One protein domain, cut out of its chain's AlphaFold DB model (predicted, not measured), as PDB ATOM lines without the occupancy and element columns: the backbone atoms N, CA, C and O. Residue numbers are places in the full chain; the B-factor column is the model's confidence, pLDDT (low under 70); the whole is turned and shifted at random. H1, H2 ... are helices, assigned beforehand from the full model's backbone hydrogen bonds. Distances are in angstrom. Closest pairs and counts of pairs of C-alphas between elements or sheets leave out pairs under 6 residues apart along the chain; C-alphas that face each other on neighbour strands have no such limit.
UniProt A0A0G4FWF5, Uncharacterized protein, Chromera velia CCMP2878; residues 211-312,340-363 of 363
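AT A GLANCE: This is residues 211 to 312 and 340 to 363 of the 363 residues of an uncharacterized protein of Chromera velia CCMP2878 (UniProt A0A0G4FWF5). Four helices, H3, H4, H5 and H6, form an up-and-down bundle, each running against the one before it in the chain, with H5 the longest. Short H1 crosses H3 and H4 on the side away from H5 and H6, and the still shorter H2 packs on H4. The printed part has 126 residues with six named helices, H1 to H6 in chain order, and no named strand: all helix. It is compact, with a radius of gyration of the C-alphas of 14.2 A and spans of 47 by 33 by 24 A.

HOW THE PARTS SIT: H5, residues 284 to 312, touches H3, residues 234 to 254, closest at the C-alphas of Leu 293 and Ala 245, 4.9 A, at a steep tilt of 39 degrees, the same way. H5 touches H6, residues 340 to 360, at C-alphas 297 and 349, 5.3 A, opposite ways at a shallow tilt of 34 degrees, only just short of steep. The hub is H4, residues 259 to 275, which touches H6 at C-alphas 263 and 345, 4.1 A, at a shallow tilt of 30 degrees, the same way. H3 and H4 form a helical hairpin, closest at C-alphas 237 and 272, 6.2 A, at 26 degrees. H4 and H5 are near each other; H3 and H6 are apart. H1, residues 213 to 220, touches residues 261 to 268 of H4, closest at C-alphas 220 and 261, 6.4 A, about perpendicular at 83 degrees. H2, residues 226 to 230, touches residues 271 to 275 of H4, closest at C-alphas 226 and 271, 6.3 A. Every O i to N i+4 pair is within hydrogen-bond range in H1, H2, H3, H4 and H6, and 22 of 25 in H5.

IN THESE COORDINATES: H5 is 43.5 A long, H3 30.2 A, H6 29.0 A and H4 24.8 A. H1 begins at C-alpha 213 (92.370, 172.703, 156.678), and H6 ends at C-alpha 360 (93.470, 154.177, 177.101).

THE WHOLE: The C-alphas of Ala 281 and Ser 312, 47.2 A, are the two farthest apart. Residues 313 to 339 are not printed; C-alphas 312 and 340 are 15.1 A apart across this cut. Of the links printed whole, none is long. Mean pLDDT of the printed part is 76.0, with 27 residues under 70, among them 277 to 285 and 306 to 312.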
ATOM      1  N   GLU A 211      87.667 175.117 158.560       61.03
ATOM      2  CA  GLU A 211      88.493 175.749 159.600       61.03
ATOM      3  C   GLU A 211      89.721 174.919 159.992       61.03
ATOM      4  O   GLU A 211      90.745 175.483 160.372       61.03
ATOM      5  N   ASP A 212      89.672 173.596 159.806       77.00
ATOM      6  CA  ASP A 212      90.758 172.688 160.203       77.00
ATOM      7  C   ASP A 212      91.773 172.407 159.078       77.00
ATOM      8  O   ASP A 212      92.879 171.915 159.318       77.00
ATOM      9  N   LYS A 213      91.454 172.786 157.833       78.81
ATOM     10  CA  LYS A 213      92.370 172.703 156.678       78.81
ATOM     11  C   LYS A 213      93.737 173.355 156.906       78.81
ATOM     12  O   LYS A 213      94.728 172.717 156.552       78.81
ATOM     13  N   PRO A 214      93.857 174.582 157.455       82.25
ATOM     14  CA  PRO A 214      95.167 175.182 157.691       82.25
ATOM     15  C   PRO A 214      95.998 174.388 158.707       82.25
ATOM     16  O   PRO A 214      97.202 174.245 158.506       82.25
ATOM     17  N   ILE A 215      95.368 173.814 159.739       83.19
ATOM     18  CA  ILE A 215      96.041 172.952 160.722       83.19
ATOM     19  C   ILE A 215      96.563 171.690 160.026       83.19
ATOM     20  O   ILE A 215      97.737 171.352 160.153       83.19
ATOM     21  N   LEU A 216      95.725 171.026 159.225       83.19
ATOM     22  CA  LEU A 216      96.104 169.802 158.517       83.19
ATOM     23  C   LEU A 216      97.197 170.030 157.468       83.19
ATOM     24  O   LEU A 216      98.100 169.208 157.347       83.19
ATOM     25  N   LEU A 217      97.156 171.140 156.726       83.94
ATOM     26  CA  LEU A 217      98.221 171.499 155.783       83.94
ATOM     27  C   LEU A 217      99.540 171.771 156.505       83.94
ATOM     28  O   LEU A 217     100.594 171.330 156.053       83.94
ATOM     29  N   TRP A 218      99.474 172.451 157.649       83.19
ATOM     30  CA  TRP A 218     100.641 172.716 158.476       83.19
ATOM     31  C   TRP A 218     101.248 171.405 159.005       83.19
ATOM     32  O   TRP A 218     102.446 171.182 158.833       83.19
ATOM     33  N   ILE A 219     100.417 170.482 159.506       84.38
ATOM     34  CA  ILE A 219     100.807 169.132 159.955       84.38
ATOM     35  C   ILE A 219     101.424 168.320 158.814       84.38
ATOM     36  O   ILE A 219     102.473 167.710 158.989       84.38
ATOM     37  N   LYS A 220     100.821 168.339 157.617       81.88
ATOM     38  CA  LYS A 220     101.356 167.638 156.436       81.88
ATOM     39  C   LYS A 220     102.710 168.194 155.981       81.88
ATOM     40  O   LYS A 220     103.485 167.473 155.367       81.88
ATOM     41  N   SER A 221     103.013 169.450 156.308       81.44
ATOM     42  CA  SER A 221     104.275 170.101 155.943       81.44
ATOM     43  C   SER A 221     105.402 169.956 156.975       81.44
ATOM     44  O   SER A 221     106.512 170.417 156.711       81.44
ATOM     45  N   ARG A 222     105.138 169.362 158.150       79.38
ATOM     46  CA  ARG A 222     106.078 169.341 159.286       79.38
ATOM     47  C   ARG A 222     106.122 168.004 160.005       79.38
ATOM     48  O   ARG A 222     105.142 167.260 160.019       79.38
ATOM     49  N   ASP A 223     107.275 167.697 160.580       78.06
ATOM     50  CA  ASP A 223     107.458 166.508 161.411       78.06
ATOM     51  C   ASP A 223     106.980 166.794 162.837       78.06
ATOM     52  O   ASP A 223     107.013 167.938 163.304       78.06
ATOM     53  N   ALA A 224     106.510 165.755 163.524       73.62
ATOM     54  CA  ALA A 224     105.961 165.883 164.865       73.62
ATOM     55  C   ALA A 224     107.089 166.084 165.886       73.62
ATOM     56  O   ALA A 224     107.747 165.133 166.310       73.62
ATOM     57  N   LYS A 225     107.307 167.337 166.299       75.12
ATOM     58  CA  LYS A 225     108.287 167.688 167.333       75.12
ATOM     59  C   LYS A 225     107.607 167.856 168.684       75.12
ATOM     60  O   LYS A 225     106.712 168.687 168.846       75.12
ATOM     61  N   THR A 226     108.071 167.095 169.669       66.88
ATOM     62  CA  THR A 226     107.596 167.162 171.057       66.88
ATOM     63  C   THR A 226     107.795 168.553 171.657       66.88
ATOM     64  O   THR A 226     106.893 169.033 172.332       66.88
ATOM     65  N   ASP A 227     108.882 169.260 171.331       68.06
ATOM     66  CA  ASP A 227     109.163 170.619 171.831       68.06
ATOM     67  C   ASP A 227     108.054 171.637 171.512       68.06
ATOM     68  O   ASP A 227     107.683 172.465 172.350       68.06
ATOM     69  N   GLU A 228     107.481 171.571 170.307       70.69
ATOM     70  CA  GLU A 228     106.413 172.483 169.883       70.69
ATOM     71  C   GLU A 228     105.099 172.179 170.624       70.69
ATOM     72  O   GLU A 228     104.367 173.097 171.017       70.69
ATOM     73  N   LEU A 229     104.847 170.892 170.882       76.25
ATOM     74  CA  LEU A 229     103.656 170.378 171.558       76.25
ATOM     75  C   LEU A 229     103.710 170.521 173.086       76.25
ATOM     76  O   LEU A 229     102.679 170.790 173.691       76.25
ATOM     77  N   VAL A 230     104.884 170.410 173.718       73.81
ATOM     78  CA  VAL A 230     105.092 170.648 175.166       73.81
ATOM     79  C   VAL A 230     104.674 172.066 175.547       73.81
ATOM     80  O   VAL A 230     104.250 172.350 176.665       73.81
ATOM     81  N   SER A 231     104.773 172.981 174.593       74.19
ATOM     82  CA  SER A 231     104.350 174.350 174.777       74.19
ATOM     83  C   SER A 231     102.804 174.468 174.858       74.19
ATOM     84  O   SER A 231     102.293 175.381 175.513       74.19
ATOM     85  N   LEU A 232     102.046 173.562 174.232       77.38
ATOM     86  CA  LEU A 232     100.581 173.596 174.173       77.38
ATOM     87  C   LEU A 232      99.922 173.235 175.511       77.38
ATOM     88  O   LEU A 232     100.411 172.404 176.275       77.38
ATOM     89  N   GLY A 233      98.764 173.843 175.787       77.94
ATOM     90  CA  GLY A 233      97.922 173.427 176.907       77.94
ATOM     91  C   GLY A 233      97.158 172.133 176.602       77.94
ATOM     92  O   GLY A 233      96.929 171.795 175.444       77.94
ATOM     93  N   GLN A 234      96.670 171.442 177.639       81.38
ATOM     94  CA  GLN A 234      95.753 170.301 177.473       81.38
ATOM     95  C   GLN A 234      94.535 170.584 176.563       81.38
ATOM     96  O   GLN A 234      94.239 169.714 175.748       81.38
ATOM     97  N   PRO A 235      93.849 171.753 176.607       79.38
ATOM     98  CA  PRO A 235      92.744 172.015 175.676       79.38
ATOM     99  C   PRO A 235      93.195 172.070 174.208       79.38
ATOM    100  O   PRO A 235      92.503 171.545 173.338       79.38
ATOM    101  N   ASP A 236      94.372 172.637 173.935       82.94
ATOM    102  CA  ASP A 236      94.934 172.718 172.583       82.94
ATOM    103  C   ASP A 236      95.347 171.330 172.075       82.94
ATOM    104  O   ASP A 236      95.105 170.998 170.917       82.94
ATOM    105  N   LEU A 237      95.921 170.497 172.952       83.50
ATOM    106  CA  LEU A 237      96.265 169.104 172.650       83.50
ATOM    107  C   LEU A 237      95.017 168.259 172.363       83.50
ATOM    108  O   LEU A 237      95.019 167.481 171.412       83.50
ATOM    109  N   CYS A 238      93.940 168.436 173.135       83.38
ATOM    110  CA  CYS A 238      92.667 167.755 172.882       83.38
ATOM    111  C   CYS A 238      92.063 168.201 171.548       83.38
ATOM    112  O   CYS A 238      91.684 167.359 170.741       83.38
ATOM    113  N   ARG A 239      92.053 169.512 171.261       84.44
ATOM    114  CA  ARG A 239      91.583 170.037 169.972       84.44
ATOM    115  C   ARG A 239      92.393 169.474 168.805       84.44
ATOM    116  O   ARG A 239      91.823 169.075 167.794       84.44
ATOM    117  N   LEU A 240      93.715 169.431 168.942       85.69
ATOM    118  CA  LEU A 240      94.600 168.876 167.924       85.69
ATOM    119  C   LEU A 240      94.326 167.384 167.691       85.69
ATOM    120  O   LEU A 240      94.294 166.946 166.541       85.69
ATOM    121  N   LEU A 241      94.061 166.621 168.758       86.62
ATOM    122  CA  LEU A 241      93.634 165.229 168.654       86.62
ATOM    123  C   LEU A 241      92.305 165.098 167.896       86.62
ATOM    124  O   LEU A 241      92.213 164.250 167.013       86.62
ATOM    125  N   THR A 242      91.311 165.949 168.171       86.50
ATOM    126  CA  THR A 242      90.032 165.968 167.439       86.50
ATOM    127  C   THR A 242      90.242 166.233 165.944       86.50
ATOM    128  O   THR A 242      89.701 165.517 165.098       86.50
ATOM    129  N   VAL A 243      91.069 167.222 165.589       87.88
ATOM    130  CA  VAL A 243      91.384 167.551 164.184       87.88
ATOM    131  C   VAL A 243      92.068 166.377 163.475       87.88
ATOM    132  O   VAL A 243      91.723 166.031 162.347       87.88
ATOM    133  N   LEU A 244      93.013 165.714 164.144       87.81
ATOM    134  CA  LEU A 244      93.694 164.538 163.600       87.81
ATOM    135  C   LEU A 244      92.753 163.329 163.466       87.81
ATOM    136  O   LEU A 244      92.770 162.656 162.435       87.81
ATOM    137  N   ALA A 245      91.907 163.071 164.465       85.62
ATOM    138  CA  ALA A 245      90.947 161.968 164.455       85.62
ATOM    139  C   ALA A 245      89.912 162.128 163.331       85.62
ATOM    140  O   ALA A 245      89.676 161.190 162.571       85.62
ATOM    141  N   THR A 246      89.349 163.330 163.180       85.69
ATOM    142  CA  THR A 246      88.394 163.655 162.107       85.69
ATOM    143  C   THR A 246      89.032 163.588 160.722       85.69
ATOM    144  O   THR A 246      88.406 163.088 159.788       85.69
ATOM    145  N   SER A 247      90.287 164.027 160.571       86.75
ATOM    146  CA  SER A 247      91.023 163.873 159.313       86.75
ATOM    147  C   SER A 247      91.221 162.402 158.957       86.75
ATOM    148  O   SER A 247      90.932 162.018 157.831       86.75
ATOM    149  N   LEU A 248      91.689 161.571 159.891       84.12
ATOM    150  CA  LEU A 248      91.913 160.145 159.634       84.12
ATOM    151  C   LEU A 248      90.605 159.394 159.339       84.12
ATOM    152  O   LEU A 248      90.582 158.505 158.488       84.12
ATOM    153  N   GLU A 249      89.504 159.766 159.993       83.44
ATOM    154  CA  GLU A 249      88.175 159.223 159.688       83.44
ATOM    155  C   GLU A 249      87.696 159.644 158.289       83.44
ATOM    156  O   GLU A 249      87.190 158.814 157.534       83.44
ATOM    157  N   ALA A 250      87.945 160.891 157.884       82.00
ATOM    158  CA  ALA A 250      87.644 161.355 156.532       82.00
ATOM    159  C   ALA A 250      88.496 160.655 155.455       82.00
ATOM    160  O   ALA A 250      88.017 160.425 154.342       82.00
ATOM    161  N   GLU A 251      89.742 160.289 155.766       79.19
ATOM    162  CA  GLU A 251      90.584 159.482 154.872       79.19
ATOM    163  C   GLU A 251      90.047 158.059 154.711       79.19
ATOM    164  O   GLU A 251      90.081 157.519 153.605       79.19
ATOM    165  N   ARG A 252      89.466 157.479 155.771       71.06
ATOM    166  CA  ARG A 252      88.755 156.196 155.684       71.06
ATOM    167  C   ARG A 252      87.597 156.240 154.685       71.06
ATOM    168  O   ARG A 252      87.355 155.263 153.987       71.06
ATOM    169  N   GLU A 253      86.884 157.357 154.597       70.69
ATOM    170  CA  GLU A 253      85.745 157.490 153.681       70.69
ATOM    171  C   GLU A 253      86.161 157.744 152.227       70.69
ATOM    172  O   GLU A 253      85.408 157.417 151.311       70.69
ATOM    173  N   ARG A 254      87.341 158.337 152.000       67.19
ATOM    174  CA  ARG A 254      87.743 158.828 150.670       67.19
ATOM    175  C   ARG A 254      88.890 158.053 150.019       67.19
ATOM    176  O   ARG A 254      88.987 158.095 148.800       67.19
ATOM    177  N   SER A 255      89.709 157.311 150.774       63.06
ATOM    178  CA  SER A 255      90.867 156.544 150.262       63.06
ATOM    179  C   SER A 255      91.862 157.385 149.434       63.06
ATOM    180  O   SER A 255      92.346 156.926 148.402       63.06
ATOM    181  N   LEU A 256      92.139 158.635 149.838       61.66
ATOM    182  CA  LEU A 256      92.902 159.600 149.022       61.66
ATOM    183  C   LEU A 256      94.335 159.878 149.506       61.66
ATOM    184  O   LEU A 256      95.102 160.497 148.768       61.66
ATOM    185  N   SER A 257      94.715 159.469 150.718       69.12
ATOM    186  CA  SER A 257      96.034 159.809 151.266       69.12
ATOM    187  C   SER A 257      97.165 158.901 150.810       69.12
ATOM    188  O   SER A 257      97.032 157.681 150.731       69.12
ATOM    189  N   THR A 258      98.329 159.518 150.597       80.81
ATOM    190  CA  THR A 258      99.578 158.787 150.381       80.81
ATOM    191  C   THR A 258     100.028 158.094 151.678       80.81
ATOM    192  O   THR A 258      99.762 158.606 152.772       80.81
ATOM    193  N   PRO A 259     100.759 156.965 151.608       77.56
ATOM    194  CA  PRO A 259     101.311 156.312 152.797       77.56
ATOM    195  C   PRO A 259     102.180 157.249 153.653       77.56
ATOM    196  O   PRO A 259     102.104 157.217 154.879       77.56
ATOM    197  N   SER A 260     102.943 158.149 153.027       78.12
ATOM    198  CA  SER A 260     103.733 159.170 153.724       78.12
ATOM    199  C   SER A 260     102.881 160.159 154.520       78.12
ATOM    200  O   SER A 260     103.257 160.525 155.634       78.12
ATOM    201  N   ASP A 261     101.723 160.569 153.990       80.81
ATOM    202  CA  ASP A 261     100.808 161.465 154.706       80.81
ATOM    203  C   ASP A 261     100.187 160.764 155.917       80.81
ATOM    204  O   ASP A 261     100.077 161.361 156.988       80.81
ATOM    205  N   LEU A 262      99.824 159.485 155.765       82.12
ATOM    206  CA  LEU A 262      99.279 158.667 156.850       82.12
ATOM    207  C   LEU A 262     100.305 158.448 157.963       82.12
ATOM    208  O   LEU A 262      99.969 158.593 159.137       82.12
ATOM    209  N   HIS A 263     101.555 158.138 157.606       83.00
ATOM    210  CA  HIS A 263     102.646 158.016 158.570       83.00
ATOM    211  C   HIS A 263     102.846 159.324 159.341       83.00
ATOM    212  O   HIS A 263     102.835 159.319 160.568       83.00
ATOM    213  N   ARG A 264     102.911 160.460 158.639       83.69
ATOM    214  CA  ARG A 264     103.089 161.780 159.253       83.69
ATOM    215  C   ARG A 264     101.941 162.133 160.199       83.69
ATOM    216  O   ARG A 264     102.186 162.532 161.335       83.69
ATOM    217  N   GLN A 265     100.687 161.948 159.781       85.38
ATOM    218  CA  GLN A 265      99.528 162.160 160.658       85.38
ATOM    219  C   GLN A 265      99.568 161.245 161.887       85.38
ATOM    220  O   GLN A 265      99.283 161.696 162.996       85.38
ATOM    221  N   ALA A 266      99.974 159.987 161.713       84.94
ATOM    222  CA  ALA A 266     100.127 159.044 162.810       84.94
ATOM    223  C   ALA A 266     101.249 159.458 163.788       84.94
ATOM    224  O   ALA A 266     101.061 159.354 165.003       84.94
ATOM    225  N   SER A 267     102.365 160.006 163.295       84.50
ATOM    226  CA  SER A 267     103.427 160.571 164.137       84.50
ATOM    227  C   SER A 267     102.921 161.726 165.003       84.50
ATOM    228  O   SER A 267     103.184 161.763 166.207       84.50
ATOM    229  N   TRP A 268     102.114 162.624 164.431       85.81
ATOM    230  CA  TRP A 268     101.479 163.712 165.179       85.81
ATOM    231  C   TRP A 268     100.500 163.208 166.240       85.81
ATOM    232  O   TRP A 268     100.528 163.686 167.373       85.81
ATOM    233  N   VAL A 269      99.675 162.213 165.911       87.69
ATOM    234  CA  VAL A 269      98.769 161.581 166.880       87.69
ATOM    235  C   VAL A 269      99.554 160.993 168.050       87.69
ATOM    236  O   VAL A 269      99.221 161.254 169.202       87.69
ATOM    237  N   PHE A 270     100.616 160.236 167.779       84.19
ATOM    238  CA  PHE A 270     101.441 159.631 168.823       84.19
ATOM    239  C   PHE A 270     102.079 160.680 169.737       84.19
ATOM    240  O   PHE A 270     102.010 160.556 170.962       84.19
ATOM    241  N   ALA A 271     102.631 161.743 169.150       82.81
ATOM    242  CA  ALA A 271     103.223 162.843 169.899       82.81
ATOM    243  C   ALA A 271     102.190 163.521 170.817       82.81
ATOM    244  O   ALA A 271     102.462 163.748 171.996       82.81
ATOM    245  N   VAL A 272     100.968 163.760 170.328       85.75
ATOM    246  CA  VAL A 272      99.873 164.312 171.141       85.75
ATOM    247  C   VAL A 272      99.476 163.358 172.269       85.75
ATOM    248  O   VAL A 272      99.416 163.775 173.424       85.75
ATOM    249  N   LEU A 273      99.280 162.066 171.980       84.44
ATOM    250  CA  LEU A 273      98.934 161.054 172.990       84.44
ATOM    251  C   LEU A 273      99.992 160.937 174.099       84.44
ATOM    252  O   LEU A 273      99.650 160.657 175.250       84.44
ATOM    253  N   SER A 274     101.267 161.164 173.770       81.19
ATOM    254  CA  SER A 274     102.365 161.131 174.742       81.19
ATOM    255  C   SER A 274     102.336 162.299 175.738       81.19
ATOM    256  O   SER A 274     102.811 162.154 176.864       81.19
ATOM    257  N   LEU A 275     101.727 163.426 175.353       80.44
ATOM    258  CA  LEU A 275     101.642 164.663 176.139       80.44
ATOM    259  C   LEU A 275     100.274 164.884 176.795       80.44
ATOM    260  O   LEU A 275     100.133 165.739 177.675       80.44
ATOM    261  N   LEU A 276      99.254 164.117 176.402       79.81
ATOM    262  CA  LEU A 276      97.970 164.122 177.092       79.81
ATOM    263  C   LEU A 276      98.147 163.595 178.520       79.81
ATOM    264  O   LEU A 276      98.539 162.442 178.749       79.81
ATOM    265  N   SER A 277      97.833 164.462 179.483       68.31
ATOM    266  CA  SER A 277      97.736 164.107 180.900       68.31
ATOM    267  C   SER A 277      96.662 163.032 181.112       68.31
ATOM    268  O   SER A 277      95.880 162.749 180.206       68.31
ATOM    269  N   ASP A 278      96.678 162.344 182.259       63.78
ATOM    270  CA  ASP A 278      95.764 161.223 182.511       63.78
ATOM    271  C   ASP A 278      94.308 161.575 182.154       63.78
ATOM    272  O   ASP A 278      93.725 162.511 182.703       63.78
ATOM    273  N   LEU A 279      93.726 160.785 181.240       54.44
ATOM    274  CA  LEU A 279      92.391 160.996 180.661       54.44
ATOM    275  C   LEU A 279      91.255 161.068 181.690       54.44
ATOM    276  O   LEU A 279      90.162 161.484 181.341       54.44
ATOM    277  N   GLN A 280      91.494 160.699 182.952       48.25
ATOM    278  CA  GLN A 280      90.493 160.796 184.020       48.25
ATOM    279  C   GLN A 280      90.004 162.231 184.263       48.25
ATOM    280  O   GLN A 280      88.920 162.414 184.807       48.25
ATOM    281  N   ALA A 281      90.777 163.244 183.857       48.09
ATOM    282  CA  ALA A 281      90.363 164.647 183.909       48.09
ATOM    283  C   ALA A 281      89.907 165.198 182.546       48.09
ATOM    284  O   ALA A 281      89.586 166.384 182.442       48.09
ATOM    285  N   VAL A 282      89.932 164.377 181.495       53.38
ATOM    286  CA  VAL A 282      89.756 164.823 180.117       53.38
ATOM    287  C   VAL A 282      88.334 164.507 179.653       53.38
ATOM    288  O   VAL A 282      87.843 163.394 179.788       53.38
ATOM    289  N   HIS A 283      87.682 165.553 179.151       60.84
ATOM    290  CA  HIS A 283      86.298 165.646 178.681       60.84
ATOM    291  C   HIS A 283      85.814 164.414 177.884       60.84
ATOM    292  O   HIS A 283      86.585 163.847 177.109       60.84
ATOM    293  N   GLU A 284      84.524 164.052 177.993       62.75
ATOM    294  CA  GLU A 284      83.895 162.919 177.271       62.75
ATOM    295  C   GLU A 284      84.185 162.923 175.756       62.75
ATOM    296  O   GLU A 284      84.346 161.869 175.136       62.75
ATOM    297  N   ASP A 285      84.350 164.112 175.171       68.81
ATOM    298  CA  ASP A 285      84.692 164.300 173.757       68.81
ATOM    299  C   ASP A 285      86.018 163.631 173.363       68.81
ATOM    300  O   ASP A 285      86.139 163.074 172.273       68.81
ATOM    301  N   THR A 286      87.005 163.603 174.265       74.50
ATOM    302  CA  THR A 286      88.309 162.985 173.982       74.50
ATOM    303  C   THR A 286      88.219 161.463 173.944       74.50
ATOM    304  O   THR A 286      88.887 160.826 173.131       74.50
ATOM    305  N   ALA A 287      87.357 160.855 174.763       75.12
ATOM    306  CA  ALA A 287      87.117 159.416 174.700       75.12
ATOM    307  C   ALA A 287      86.466 159.020 173.363       75.12
ATOM    308  O   ALA A 287      86.877 158.040 172.737       75.12
ATOM    309  N   ALA A 288      85.501 159.812 172.885       80.56
ATOM    310  CA  ALA A 288      84.885 159.603 171.577       80.56
ATOM    311  C   ALA A 288      85.906 159.736 170.433       80.56
ATOM    312  O   ALA A 288      85.925 158.894 169.529       80.56
ATOM    313  N   ASP A 289      86.792 160.733 170.495       82.44
ATOM    314  CA  ASP A 289      87.857 160.931 169.507       82.44
ATOM    315  C   ASP A 289      88.874 159.790 169.497       82.44
ATOM    316  O   ASP A 289      89.264 159.328 168.425       82.44
ATOM    317  N   LEU A 290      89.238 159.246 170.661       83.00
ATOM    318  CA  LEU A 290      90.090 158.058 170.747       83.00
ATOM    319  C   LEU A 290      89.423 156.837 170.103       83.00
ATOM    320  O   LEU A 290      90.066 156.093 169.362       83.00
ATOM    321  N   GLN A 291      88.118 156.639 170.311       82.50
ATOM    322  CA  GLN A 291      87.389 155.545 169.661       82.50
ATOM    323  C   GLN A 291      87.262 155.737 168.141       82.50
ATOM    324  O   GLN A 291      87.308 154.752 167.399       82.50
ATOM    325  N   ARG A 292      87.097 156.978 167.654       82.62
ATOM    326  CA  ARG A 292      87.140 157.296 166.210       82.62
ATOM    327  C   ARG A 292      88.514 156.987 165.630       82.62
ATOM    328  O   ARG A 292      88.610 156.255 164.647       82.62
ATOM    329  N   LEU A 293      89.566 157.462 166.295       85.56
ATOM    330  CA  LEU A 293      90.958 157.243 165.922       85.56
ATOM    331  C   LEU A 293      91.274 155.749 165.811       85.56
ATOM    332  O   LEU A 293      91.796 155.303 164.795       85.56
ATOM    333  N   ARG A 294      90.879 154.951 166.812       84.00
ATOM    334  CA  ARG A 294      91.053 153.495 166.785       84.00
ATOM    335  C   ARG A 294      90.400 152.867 165.555       84.00
ATOM    336  O   ARG A 294      91.060 152.125 164.834       84.00
ATOM    337  N   ARG A 295      89.121 153.167 165.304       83.69
ATOM    338  CA  ARG A 295      88.375 152.606 164.165       83.69
ATOM    339  C   ARG A 295      88.987 153.013 162.823       83.69
ATOM    340  O   ARG A 295      89.097 152.178 161.928       83.69
ATOM    341  N   ALA A 296      89.412 154.269 162.690       81.50
ATOM    342  CA  ALA A 296      90.081 154.765 161.491       81.50
ATOM    343  C   ALA A 296      91.431 154.062 161.265       81.50
ATOM    344  O   ALA A 296      91.687 153.565 160.168       81.50
ATOM    345  N   CYS A 297      92.265 153.942 162.302       83.31
ATOM    346  CA  CYS A 297      93.566 153.280 162.211       83.31
ATOM    347  C   CYS A 297      93.450 151.772 161.937       83.31
ATOM    348  O   CYS A 297      94.222 151.249 161.134       83.31
ATOM    349  N   GLU A 298      92.486 151.070 162.546       83.19
ATOM    350  CA  GLU A 298      92.221 149.648 162.271       83.19
ATOM    351  C   GLU A 298      91.847 149.431 160.796       83.19
ATOM    352  O   GLU A 298      92.397 148.540 160.143       83.19
ATOM    353  N   TRP A 299      90.976 150.286 160.250       82.88
ATOM    354  CA  TRP A 299      90.563 150.225 158.849       82.88
ATOM    355  C   TRP A 299      91.718 150.541 157.885       82.88
ATOM    356  O   TRP A 299      91.987 149.760 156.972       82.88
ATOM    357  N   LEU A 300      92.458 151.632 158.120       78.50
ATOM    358  CA  LEU A 300      93.593 152.038 157.279       78.50
ATOM    359  C   LEU A 300      94.727 151.001 157.307       78.50
ATOM    360  O   LEU A 300      95.327 150.697 156.276       78.50
ATOM    361  N   HIS A 301      95.002 150.403 158.469       79.19
ATOM    362  CA  HIS A 301      95.992 149.333 158.586       79.19
ATOM    363  C   HIS A 301      95.572 148.071 157.812       79.19
ATOM    364  O   HIS A 301      96.428 147.399 157.230       79.19
ATOM    365  N   ALA A 302      94.275 147.740 157.792       78.44
ATOM    366  CA  ALA A 302      93.754 146.625 157.005       78.44
ATOM    367  C   ALA A 302      93.874 146.884 155.492       78.44
ATOM    368  O   ALA A 302      94.338 146.000 154.773       78.44
ATOM    369  N   LEU A 303      93.556 148.101 155.035       78.25
ATOM    370  CA  LEU A 303      93.676 148.509 153.629       78.25
ATOM    371  C   LEU A 303      95.127 148.422 153.122       78.25
ATOM    372  O   LEU A 303      95.419 147.785 152.111       78.25
ATOM    373  N   LEU A 304      96.083 148.964 153.882       73.94
ATOM    374  CA  LEU A 304      97.501 148.906 153.506       73.94
ATOM    375  C   LEU A 304      98.066 147.474 153.527       73.94
ATOM    376  O   LEU A 304      99.069 147.183 152.872       73.94
ATOM    377  N   LYS A 305      97.446 146.559 154.285       71.69
ATOM    378  CA  LYS A 305      97.816 145.139 154.288       71.69
ATOM    379  C   LYS A 305      97.369 144.442 153.001       71.69
ATOM    380  O   LYS A 305      98.130 143.620 152.495       71.69
ATOM    381  N   THR A 306      96.186 144.764 152.474       65.38
ATOM    382  CA  THR A 306      95.671 144.157 151.236       65.38
ATOM    383  C   THR A 306      96.436 144.618 149.999       65.38
ATOM    384  O   THR A 306      96.737 143.793 149.138       65.38
ATOM    385  N   ASP A 307      96.861 145.884 149.951       59.50
ATOM    386  CA  ASP A 307      97.645 146.417 148.825       59.50
ATOM    387  C   ASP A 307      99.051 145.807 148.736       59.50
ATOM    388  O   ASP A 307      99.565 145.567 147.649       59.50
ATOM    389  N   SER A 308      99.657 145.460 149.878       57.66
ATOM    390  CA  SER A 308     100.961 144.776 149.897       57.66
ATOM    391  C   SER A 308     100.882 143.305 149.444       57.66
ATOM    392  O   SER A 308     101.887 142.722 149.046       57.66
ATOM    393  N   GLN A 309      99.713 142.661 149.549       54.00
ATOM    394  CA  GLN A 309      99.531 141.252 149.158       54.00
ATOM    395  C   GLN A 309      99.155 141.098 147.677       54.00
ATOM    396  O   GLN A 309      99.480 140.079 147.059       54.00
ATOM    397  N   SER A 310      98.503 142.106 147.093       51.34
ATOM    398  CA  SER A 310      98.128 142.115 145.676       51.34
ATOM    399  C   SER A 310      99.325 142.367 144.747       51.34
ATOM    400  O   SER A 310      99.369 141.794 143.658       51.34
ATOM    401  N   SER A 311     100.334 143.130 145.189       49.84
ATOM    402  CA  SER A 311     101.595 143.336 144.459       49.84
ATOM    403  C   SER A 311     102.486 142.086 144.455       49.84
ATOM    404  O   SER A 311     102.952 141.670 143.398       49.84
ATOM    405  N   SER A 312     102.622 141.402 145.598       43.97
ATOM    406  CA  SER A 312     103.409 140.161 145.724       43.97
ATOM    407  C   SER A 312     102.845 138.978 144.919       43.97
ATOM    408  O   SER A 312     103.587 138.057 144.573       43.97
ATOM    409  N   SER A 340     109.091 151.299 151.755       69.50
ATOM    410  CA  SER A 340     109.495 151.870 153.048       69.50
ATOM    411  C   SER A 340     108.411 152.774 153.651       69.50
ATOM    412  O   SER A 340     108.169 152.729 154.858       69.50
ATOM    413  N   SER A 341     107.731 153.578 152.826       73.44
ATOM    414  CA  SER A 341     106.674 154.487 153.294       73.44
ATOM    415  C   SER A 341     105.410 153.741 153.742       73.44
ATOM    416  O   SER A 341     104.784 154.114 154.737       73.44
ATOM    417  N   ILE A 342     105.068 152.642 153.063       75.88
ATOM    418  CA  ILE A 342     103.937 151.774 153.415       75.88
ATOM    419  C   ILE A 342     104.223 151.037 154.725       75.88
ATOM    420  O   ILE A 342     103.350 150.958 155.591       75.88
ATOM    421  N   VAL A 343     105.443 150.521 154.903       75.38
ATOM    422  CA  VAL A 343     105.857 149.855 156.147       75.38
ATOM    423  C   VAL A 343     105.796 150.823 157.330       75.38
ATOM    424  O   VAL A 343     105.195 150.476 158.349       75.38
ATOM    425  N   ALA A 344     106.323 152.042 157.175       75.06
ATOM    426  CA  ALA A 344     106.284 153.076 158.208       75.06
ATOM    427  C   ALA A 344     104.841 153.468 158.580       75.06
ATOM    428  O   ALA A 344     104.475 153.456 159.755       75.06
ATOM    429  N   ALA A 345     103.975 153.710 157.589       77.62
ATOM    430  CA  ALA A 345     102.561 154.015 157.822       77.62
ATOM    431  C   ALA A 345     101.843 152.878 158.562       77.62
ATOM    432  O   ALA A 345     101.123 153.103 159.538       77.62
ATOM    433  N   ARG A 346     102.078 151.627 158.147       79.50
ATOM    434  CA  ARG A 346     101.510 150.446 158.808       79.50
ATOM    435  C   ARG A 346     102.030 150.280 160.233       79.50
ATOM    436  O   ARG A 346     101.269 149.826 161.084       79.50
ATOM    437  N   GLY A 347     103.303 150.576 160.490       76.62
ATOM    438  CA  GLY A 347     103.896 150.556 161.827       76.62
ATOM    439  C   GLY A 347     103.246 151.588 162.745       76.62
ATOM    440  O   GLY A 347     102.778 151.240 163.831       76.62
ATOM    441  N   SER A 348     103.116 152.828 162.273       80.50
ATOM    442  CA  SER A 348     102.552 153.920 163.067       80.50
ATOM    443  C   SER A 348     101.072 153.736 163.384       80.50
ATOM    444  O   SER A 348     100.665 153.890 164.536       80.50
ATOM    445  N   LEU A 349     100.263 153.321 162.403       82.00
ATOM    446  CA  LEU A 349      98.841 153.034 162.623       82.00
ATOM    447  C   LEU A 349      98.638 151.873 163.608       82.00
ATOM    448  O   LEU A 349      97.769 151.939 164.476       82.00
ATOM    449  N   ALA A 350      99.465 150.826 163.516       80.56
ATOM    450  CA  ALA A 350      99.425 149.700 164.444       80.56
ATOM    451  C   ALA A 350      99.741 150.121 165.887       80.56
ATOM    452  O   ALA A 350      99.055 149.694 166.816       80.56
ATOM    453  N   ALA A 351     100.750 150.976 166.074       79.81
ATOM    454  CA  ALA A 351     101.129 151.467 167.393       79.81
ATOM    455  C   ALA A 351     100.006 152.297 168.024       79.81
ATOM    456  O   ALA A 351      99.685 152.103 169.194       79.81
ATOM    457  N   ILE A 352      99.346 153.159 167.241       83.25
ATOM    458  CA  ILE A 352      98.188 153.932 167.708       83.25
ATOM    459  C   ILE A 352      97.059 153.002 168.159       83.25
ATOM    460  O   ILE A 352      96.518 153.193 169.246       83.25
ATOM    461  N   CYS A 353      96.730 151.963 167.384       83.69
ATOM    462  CA  CYS A 353      95.705 150.991 167.776       83.69
ATOM    463  C   CYS A 353      96.026 150.321 169.119       83.69
ATOM    464  O   CYS A 353      95.140 150.192 169.967       83.69
ATOM    465  N   VAL A 354      97.284 149.915 169.324       81.56
ATOM    466  CA  VAL A 354      97.747 149.323 170.589       81.56
ATOM    467  C   VAL A 354      97.639 150.323 171.735       81.56
ATOM    468  O   VAL A 354      97.093 149.988 172.781       81.56
ATOM    469  N   LEU A 355      98.091 151.563 171.543       80.69
ATOM    470  CA  LEU A 355      98.018 152.595 172.574       80.69
ATOM    471  C   LEU A 355      96.581 152.905 172.973       80.69
ATOM    472  O   LEU A 355      96.243 152.888 174.154       80.69
ATOM    473  N   VAL A 356      95.706 153.142 172.001       82.69
ATOM    474  CA  VAL A 356      94.310 153.463 172.296       82.69
ATOM    475  C   VAL A 356      93.615 152.292 172.991       82.69
ATOM    476  O   VAL A 356      92.904 152.508 173.966       82.69
ATOM    477  N   ARG A 357      93.843 151.051 172.547       82.44
ATOM    478  CA  ARG A 357      93.202 149.870 173.143       82.44
ATOM    479  C   ARG A 357      93.749 149.537 174.531       82.44
ATOM    480  O   ARG A 357      92.970 149.358 175.460       82.44
ATOM    481  N   ASP A 358      95.068 149.432 174.662       76.50
ATOM    482  CA  ASP A 358      95.706 148.818 175.830       76.50
ATOM    483  C   ASP A 358      96.134 149.850 176.883       76.50
ATOM    484  O   ASP A 358      96.188 149.524 178.066       76.50
ATOM    485  N   HIS A 359      96.400 151.102 176.489       72.56
ATOM    486  CA  HIS A 359      96.738 152.176 177.431       72.56
ATOM    487  C   HIS A 359      95.518 153.019 177.823       72.56
ATOM    488  O   HIS A 359      95.387 153.405 178.984       72.56
ATOM    489  N   PHE A 360      94.621 153.297 176.873       72.56
ATOM    490  CA  PHE A 360      93.470 154.177 177.101       72.56
ATOM    491  C   PHE A 360      92.114 153.455 177.160       72.56
ATOM    492  O   PHE A 360      91.164 154.043 177.658       72.56
ATOM    493  N   GLY A 361      92.014 152.200 176.709       61.84
ATOM    494  CA  GLY A 361      90.766 151.423 176.701       61.84
ATOM    495  C   GLY A 361      90.524 150.541 177.931       61.84
ATOM    496  O   GLY A 361      89.463 149.935 178.031       61.84
ATOM    497  N   GLN A 362      91.491 150.440 178.852       51.81
ATOM    498  CA  GLN A 362      91.362 149.686 180.113       51.81
ATOM    499  C   GLN A 362      90.920 150.554 181.306       51.81
ATOM    500  O   GLN A 362      90.935 150.086 182.444       51.81
ATOM    501  N   ARG A 363      90.588 151.822 181.067       46.19
ATOM    502  CA  ARG A 363      90.156 152.798 182.073       46.19
ATOM    503  C   ARG A 363      88.777 153.312 181.706       46.19
ATOM    504  O   ARG A 363      88.079 153.729 182.653       46.19
TER     505      ARG A 363